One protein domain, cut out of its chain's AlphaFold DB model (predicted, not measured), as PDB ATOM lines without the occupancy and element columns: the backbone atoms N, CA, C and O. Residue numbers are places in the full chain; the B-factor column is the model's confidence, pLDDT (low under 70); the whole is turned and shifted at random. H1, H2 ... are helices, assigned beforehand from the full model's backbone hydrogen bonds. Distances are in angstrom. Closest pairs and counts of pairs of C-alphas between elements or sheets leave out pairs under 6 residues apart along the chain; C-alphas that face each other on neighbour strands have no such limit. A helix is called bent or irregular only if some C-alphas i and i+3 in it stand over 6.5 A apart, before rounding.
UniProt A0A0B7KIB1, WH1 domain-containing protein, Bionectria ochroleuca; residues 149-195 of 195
ATOM      1  N   THR A 149       5.963 -38.515 -47.234       88.56
ATOM      2  CA  THR A 149       6.576 -38.212 -45.933       88.56
ATOM      3  C   THR A 149       5.609 -37.492 -44.987       88.56
ATOM      4  O   THR A 149       5.602 -37.772 -43.789       88.56
ATOM      5  N   LEU A 150       4.783 -36.579 -45.505       86.81
ATOM      6  CA  LEU A 150       3.739 -35.900 -44.729       86.81
ATOM      7  C   LEU A 150       2.534 -36.815 -44.473       86.81
ATOM      8  O   LEU A 150       2.026 -36.822 -43.361       86.81
ATOM      9  N   ASP A 151       2.146 -37.642 -45.440       86.50
ATOM     10  CA  ASP A 151       1.090 -38.649 -45.330       86.50
ATOM     11  C   ASP A 151       1.477 -39.740 -44.319       86.50
ATOM     12  O   ASP A 151       0.639 -40.201 -43.548       86.50
ATOM     13  N   ALA A 152       2.758 -40.130 -44.269       91.88
ATOM     14  CA  ALA A 152       3.282 -41.036 -43.246       91.88
ATOM     15  C   ALA A 152       3.349 -40.392 -41.852       91.88
ATOM     16  O   ALA A 152       3.258 -41.096 -40.845       91.88
ATOM     17  N   PHE A 153       3.533 -39.070 -41.779       92.00
ATOM     18  CA  PHE A 153       3.518 -38.322 -40.523       92.00
ATOM     19  C   PHE A 153       2.092 -38.143 -39.984       92.00
ATOM     20  O   PHE A 153       1.840 -38.428 -38.814       92.00
ATOM     21  N   ASP A 154       1.172 -37.694 -40.834       88.00
ATOM     22  CA  ASP A 154      -0.250 -37.546 -40.548       88.00
ATOM     23  C   ASP A 154      -1.041 -37.676 -41.864       88.00
ATOM     24  O   ASP A 154      -1.016 -36.758 -42.680       88.00
ATOM     25  N   PRO A 155      -1.801 -38.764 -42.084       87.75
ATOM     26  CA  PRO A 155      -2.601 -38.949 -43.300       87.75
ATOM     27  C   PRO A 155      -3.650 -37.853 -43.550       87.75
ATOM     28  O   PRO A 155      -4.198 -37.763 -44.645       87.75
ATOM     29  N   LYS A 156      -3.961 -37.040 -42.535       87.69
ATOM     30  CA  LYS A 156      -4.869 -35.890 -42.597       87.69
ATOM     31  C   LYS A 156      -4.137 -34.559 -42.417       87.69
ATOM     32  O   LYS A 156      -4.757 -33.556 -42.067       87.69
ATOM     33  N   TRP A 157      -2.829 -34.510 -42.676       86.56
ATOM     34  CA  TRP A 157      -2.025 -33.298 -42.496       86.56
ATOM     35  C   TRP A 157      -2.589 -32.085 -43.256       86.56
ATOM     36  O   TRP A 157      -2.448 -30.957 -42.790       86.56
ATOM     37  N   GLN A 158      -3.263 -32.299 -44.391       79.62
ATOM     38  CA  GLN A 158      -3.916 -31.234 -45.158       79.62
ATOM     39  C   GLN A 158      -5.073 -30.585 -44.386       79.62
ATOM     40  O   GLN A 158      -5.178 -29.363 -44.376       79.62
ATOM     41  N   GLU A 159      -5.902 -31.383 -43.705       79.62
ATOM     42  CA  GLU A 159      -6.992 -30.889 -42.849       79.62
ATOM     43  C   GLU A 159      -6.431 -30.217 -41.585       79.62
ATOM     44  O   GLU A 159      -6.942 -29.193 -41.143       79.62
ATOM     45  N   ASN A 160      -5.360 -30.778 -41.014       84.56
ATOM     46  CA  ASN A 160      -4.836 -30.357 -39.712       84.56
ATOM     47  C   ASN A 160      -3.873 -29.160 -39.783       84.56
ATOM     48  O   ASN A 160      -3.790 -28.380 -38.835       84.56
ATOM     49  N   PHE A 161      -3.123 -29.020 -40.880       84.06
ATOM     50  CA  PHE A 161      -2.043 -28.034 -41.020       84.06
ATOM     51  C   PHE A 161      -2.069 -27.268 -42.346       84.06
ATOM     52  O   PHE A 161      -1.326 -26.295 -42.479       84.06
ATOM     53  N   GLY A 162      -2.890 -27.668 -43.322       75.06
ATOM     54  CA  GLY A 162      -2.878 -27.088 -44.670       75.06
ATOM     55  C   GLY A 162      -3.099 -25.576 -44.675       75.06
ATOM     56  O   GLY A 162      -2.322 -24.844 -45.288       75.06
ATOM     57  N   ASP A 163      -4.088 -25.091 -43.924       74.44
ATOM     58  CA  ASP A 163      -4.381 -23.657 -43.837       74.44
ATOM     59  C   ASP A 163      -3.254 -22.873 -43.150       74.44
ATOM     60  O   ASP A 163      -2.871 -21.805 -43.624       74.44
ATOM     61  N   ALA A 164      -2.637 -23.432 -42.105       77.44
ATOM     62  CA  ALA A 164      -1.515 -22.801 -41.408       77.44
ATOM     63  C   ALA A 164      -0.242 -22.734 -42.273       77.44
ATOM     64  O   ALA A 164       0.534 -21.781 -42.182       77.44
ATOM     65  N   LEU A 165      -0.010 -23.740 -43.123       79.00
ATOM     66  CA  LEU A 165       1.096 -23.738 -44.085       79.00
ATOM     67  C   LEU A 165       0.853 -22.702 -45.195       79.00
ATOM     68  O   LEU A 165       1.771 -21.962 -45.552       79.00
ATOM     69  N   ARG A 166      -0.392 -22.578 -45.671       73.44
ATOM     70  CA  ARG A 166      -0.798 -21.565 -46.661       73.44
ATOM     71  C   ARG A 166      -0.740 -20.144 -46.112       73.44
ATOM     72  O   ARG A 166      -0.273 -19.250 -46.811       73.44
ATOM     73  N   GLU A 167      -1.139 -19.929 -44.860       73.12
ATOM     74  CA  GLU A 167      -1.024 -18.631 -44.178       73.12
ATOM     75  C   GLU A 167       0.444 -18.192 -44.043       73.12
ATOM     76  O   GLU A 167       0.762 -17.006 -44.117       73.12
ATOM     77  N   LYS A 168       1.372 -19.155 -43.946       73.44
ATOM     78  CA  LYS A 168       2.825 -18.916 -43.999       73.44
ATOM     79  C   LYS A 168       3.368 -18.704 -45.419       73.44
ATOM     80  O   LYS A 168       4.582 -18.602 -45.589       73.44
ATOM     81  N   GLY A 169       2.498 -18.626 -46.426       65.31
ATOM     82  CA  GLY A 169       2.861 -18.398 -47.825       65.31
ATOM     83  C   GLY A 169       3.513 -19.602 -48.503       65.31
ATOM     84  O   GLY A 169       4.194 -19.428 -49.512       65.31
ATOM     85  N   LEU A 170       3.351 -20.810 -47.951       76.94
ATOM     86  CA  LEU A 170       3.894 -22.029 -48.540       76.94
ATOM     87  C   LEU A 170       2.887 -22.597 -49.541       76.94
ATOM     88  O   LEU A 170       1.775 -22.971 -49.168       76.94
ATOM     89  N   ASP A 171       3.283 -22.663 -50.808       74.19
ATOM     90  CA  ASP A 171       2.496 -23.325 -51.845       74.19
ATOM     91  C   ASP A 171       2.708 -24.852 -51.835       74.19
ATOM     92  O   ASP A 171       3.692 -25.375 -51.301       74.19
ATOM     93  N   ASP A 172       1.779 -25.586 -52.451       72.62
ATOM     94  CA  ASP A 172       1.796 -27.055 -52.486       72.62
ATOM     95  C   ASP A 172       3.092 -27.615 -53.118       72.62
ATOM     96  O   ASP A 172       3.537 -28.715 -52.784       72.62
ATOM     97  N   MET A 173       3.759 -26.843 -53.986       70.06
ATOM     98  CA  MET A 173       5.036 -27.221 -54.595       70.06
ATOM     99  C   MET A 173       6.202 -27.107 -53.605       70.06
ATOM    100  O   MET A 173       7.066 -27.989 -53.565       70.06
ATOM    101  N   PHE A 174       6.266 -26.025 -52.830       76.25
ATOM    102  CA  PHE A 174       7.240 -25.859 -51.762       76.25
ATOM    103  C   PHE A 174       7.051 -26.958 -50.723       76.25
ATOM    104  O   PHE A 174       8.033 -27.563 -50.290       76.25
ATOM    105  N   ILE A 175       5.795 -27.268 -50.393       82.06
ATOM    106  CA  ILE A 175       5.462 -28.332 -49.452       82.06
ATOM    107  C   ILE A 175       5.957 -29.684 -49.971       82.06
ATOM    108  O   ILE A 175       6.669 -30.397 -49.264       82.06
ATOM    109  N   HIS A 176       5.689 -29.999 -51.237       82.31
ATOM    110  CA  HIS A 176       6.119 -31.255 -51.844       82.31
ATOM    111  C   HIS A 176       7.647 -31.418 -51.903       82.31
ATOM    112  O   HIS A 176       8.150 -32.527 -51.732       82.31
ATOM    113  N   LYS A 177       8.404 -30.336 -52.130       81.88
ATOM    114  CA  LYS A 177       9.877 -30.384 -52.213       81.88
ATOM    115  C   LYS A 177      10.579 -30.429 -50.856       81.88
ATOM    116  O   LYS A 177      11.746 -30.800 -50.812       81.88
ATOM    117  N   ASN A 178       9.897 -30.044 -49.777       89.00
ATOM    118  CA  ASN A 178      10.501 -29.852 -48.454       89.00
ATOM    119  C   ASN A 178       9.787 -30.658 -47.353       89.00
ATOM    120  O   ASN A 178       9.761 -30.237 -46.199       89.00
ATOM    121  N   GLN A 179       9.202 -31.810 -47.691       90.19
ATOM    122  CA  GLN A 179       8.348 -32.578 -46.773       90.19
ATOM    123  C   GLN A 179       9.053 -32.957 -45.463       90.19
ATOM    124  O   GLN A 179       8.454 -32.835 -44.402       90.19
ATOM    125  N   GLU A 180      10.326 -33.362 -45.516       90.62
ATOM    126  CA  GLU A 180      11.111 -33.720 -44.323       90.62
ATOM    127  C   GLU A 180      11.250 -32.539 -43.354       90.62
ATOM    128  O   GLU A 180      10.935 -32.658 -42.171       90.62
ATOM    129  N   PHE A 181      11.635 -31.372 -43.880       91.25
ATOM    130  CA  PHE A 181      11.752 -30.138 -43.106       91.25
ATOM    131  C   PHE A 181      10.406 -29.711 -42.507       91.25
ATOM    132  O   PHE A 181      10.330 -29.292 -41.353       91.25
ATOM    133  N   ILE A 182       9.326 -29.839 -43.278       90.88
ATOM    134  CA  ILE A 182       7.983 -29.470 -42.822       90.88
ATOM    135  C   ILE A 182       7.510 -30.420 -41.723       90.88
ATOM    136  O   ILE A 182       6.966 -29.958 -40.727       90.88
ATOM    137  N   VAL A 183       7.772 -31.724 -41.835       92.94
ATOM    138  CA  VAL A 183       7.473 -32.686 -40.764       92.94
ATOM    139  C   VAL A 183       8.237 -32.345 -39.481       92.94
ATOM    140  O   VAL A 183       7.653 -32.384 -38.397       92.94
ATOM    141  N   GLU A 184       9.520 -31.986 -39.569       91.81
ATOM    142  CA  GLU A 184      10.287 -31.537 -38.398       91.81
ATOM    143  C   GLU A 184       9.693 -30.272 -37.769       91.81
ATOM    144  O   GLU A 184       9.495 -30.216 -36.554       91.81
ATOM    145  N   PHE A 185       9.339 -29.289 -38.594       91.25
ATOM    146  CA  PHE A 185       8.681 -28.066 -38.147       91.25
ATOM    147  C   PHE A 185       7.350 -28.352 -37.427       91.25
ATOM    148  O   PHE A 185       7.126 -27.860 -36.319       91.25
ATOM    149  N   LEU A 186       6.491 -29.196 -38.007       90.44
ATOM    150  CA  LEU A 186       5.191 -29.553 -37.432       90.44
ATOM    151  C   LEU A 186       5.328 -30.304 -36.098       90.44
ATOM    152  O   LEU A 186       4.562 -30.045 -35.168       90.44
ATOM    153  N   LYS A 187       6.331 -31.184 -35.956       91.31
ATOM    154  CA  LYS A 187       6.641 -31.854 -34.677       91.31
ATOM    155  C   LYS A 187       6.994 -30.848 -33.581       91.31
ATOM    156  O   LYS A 187       6.515 -30.975 -32.451       91.31
ATOM    157  N   VAL A 188       7.808 -29.844 -33.909       88.38
ATOM    158  CA  VAL A 188       8.186 -28.781 -32.967       88.38
ATOM    159  C   VAL A 188       6.958 -27.973 -32.543       88.38
ATOM    160  O   VAL A 188       6.745 -27.779 -31.345       88.38
ATOM    161  N   GLU A 189       6.107 -27.557 -33.479       84.31
ATOM    162  CA  GLU A 189       4.895 -26.788 -33.161       84.31
ATOM    163  C   GLU A 189       3.905 -27.578 -32.286       84.31
ATOM    164  O   GLU A 189       3.378 -27.038 -31.312       84.31
ATOM    165  N   GLN A 190       3.721 -28.880 -32.536       83.06
ATOM    166  CA  GLN A 190       2.876 -29.732 -31.687       83.06
ATOM    167  C   GLN A 190       3.405 -29.871 -30.254       83.06
ATOM    168  O   GLN A 190       2.614 -29.914 -29.310       83.06
ATOM    169  N   SER A 191       4.728 -29.949 -30.071       83.06
ATOM    170  CA  SER A 191       5.324 -30.021 -28.730       83.06
ATOM    171  C   SER A 191       5.125 -28.727 -27.936       83.06
ATOM    172  O   SER A 191       4.771 -28.785 -26.758       83.06
ATOM    173  N   LYS A 192       5.244 -27.565 -28.593       78.75
ATOM    174  CA  LYS A 192       4.972 -26.261 -27.974       78.75
ATOM    175  C   LYS A 192       3.508 -26.105 -27.572       78.75
ATOM    176  O   LYS A 192       3.241 -25.565 -26.512       78.75
ATOM    177  N   ALA A 193       2.573 -26.607 -28.377       72.56
ATOM    178  CA  ALA A 193       1.142 -26.533 -28.075       72.56
ATOM    179  C   ALA A 193       0.702 -27.431 -26.898       72.56
ATOM    180  O   ALA A 193      -0.402 -27.272 -26.385       72.56
ATOM    181  N   ARG A 194       1.541 -28.395 -26.487       64.38
ATOM    182  CA  ARG A 194       1.300 -29.311 -25.354       64.38
ATOM    183  C   ARG A 194       2.066 -28.932 -24.079       64.38
ATOM    184  O   ARG A 194       1.947 -29.653 -23.089       64.38
ATOM    185  N   SER A 195       2.867 -27.867 -24.132       57.34
ATOM    186  CA  SER A 195       3.640 -27.315 -23.010       57.34
ATOM    187  C   SER A 195       2.852 -26.207 -22.323       57.34
ATOM    188  O   SER A 195       2.912 -26.138 -21.078       57.34
TER     189      SER A 195
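Overview. This is residues 149 to 195 of the 195 residues of the protein "WH1 domain-containing protein" of Bionectria ochroleuca (UniProt A0A0B7KIB1). One long helix, H4, has three shorter helices, H1, H2 and H3, gathered about its first half, while residues 188 to 195, of which 188 to 193 belong to H4, stick out from this small body as an arm. H1 packs on the first turns of H4, H3 makes a corner with H4 where that helix begins, and the irregular H2 runs crosswise to H4 at a little distance, with only a few pairs of C-alphas near. The printed part has 47 residues with four named helices, in the order H1, H2, H3, H4 along the chain, and no named strand; the class is all helix. It is compact, with a radius of gyration of the C-alphas of 10.3 A, and spans 32 by 23 by 18 A.

Along the chain. H4, the longest helix, covers residues 179 to 193 and measures 20.9 A from first to last C-alpha, from (8.348, -32.578, -46.773) to (1.142, -26.533, -28.075). H1 covers residues 149 to 153, 6.2 A long, and begins at C-alpha 149 at (6.576, -38.212, -45.933). H2 covers residues 157 to 167, 14.8 A long; it is irregular, with C-alphas 160 and 163 standing 7.9 A apart. H3 covers residues 172 to 177, 8.7 A long.

Arrangement. H4 touches H1 with residues 179 to 183 alone; the closest C-alphas, those of Thr 149 and Gln 179, are 6.0 A apart. H3 and H4 are close but not clearly touching, with the closest C-alphas, those of Ile 175 and Ile 182, 7.2 A apart. Their lines are about perpendicular, but only just, at 71 degrees. H2 and H4 are near each other, with 5 pairs of C-alphas within 10 A. H2 and H3 are also near each other, with 6 such pairs and a closest distance of 8.3 A. H1 and H2 are close but not clearly touching; the closest C-alphas, those of Leu 150 and Trp 157, are 6.7 A apart. H1 and H3 are apart. In H1, H3 and H4 every O i to N i+4 pair is within hydrogen-bond range; in H2, 5 of 7 are.

Size, cuts and confidence. The C-alphas farthest apart, those of Met 173 and Ser 195, are 31.6 A from each other. Residues 188 to 195, of which 188 to 193 belong to H4, stand free; without them the body spans 23 by 19 by 16 A. The printed part has no cut, and its three links are tight. Ser 195 is the chain's last residue. The mean pLDDT of the printed part is 82.0, and residue 169 and residues 194 to 195 are under 70.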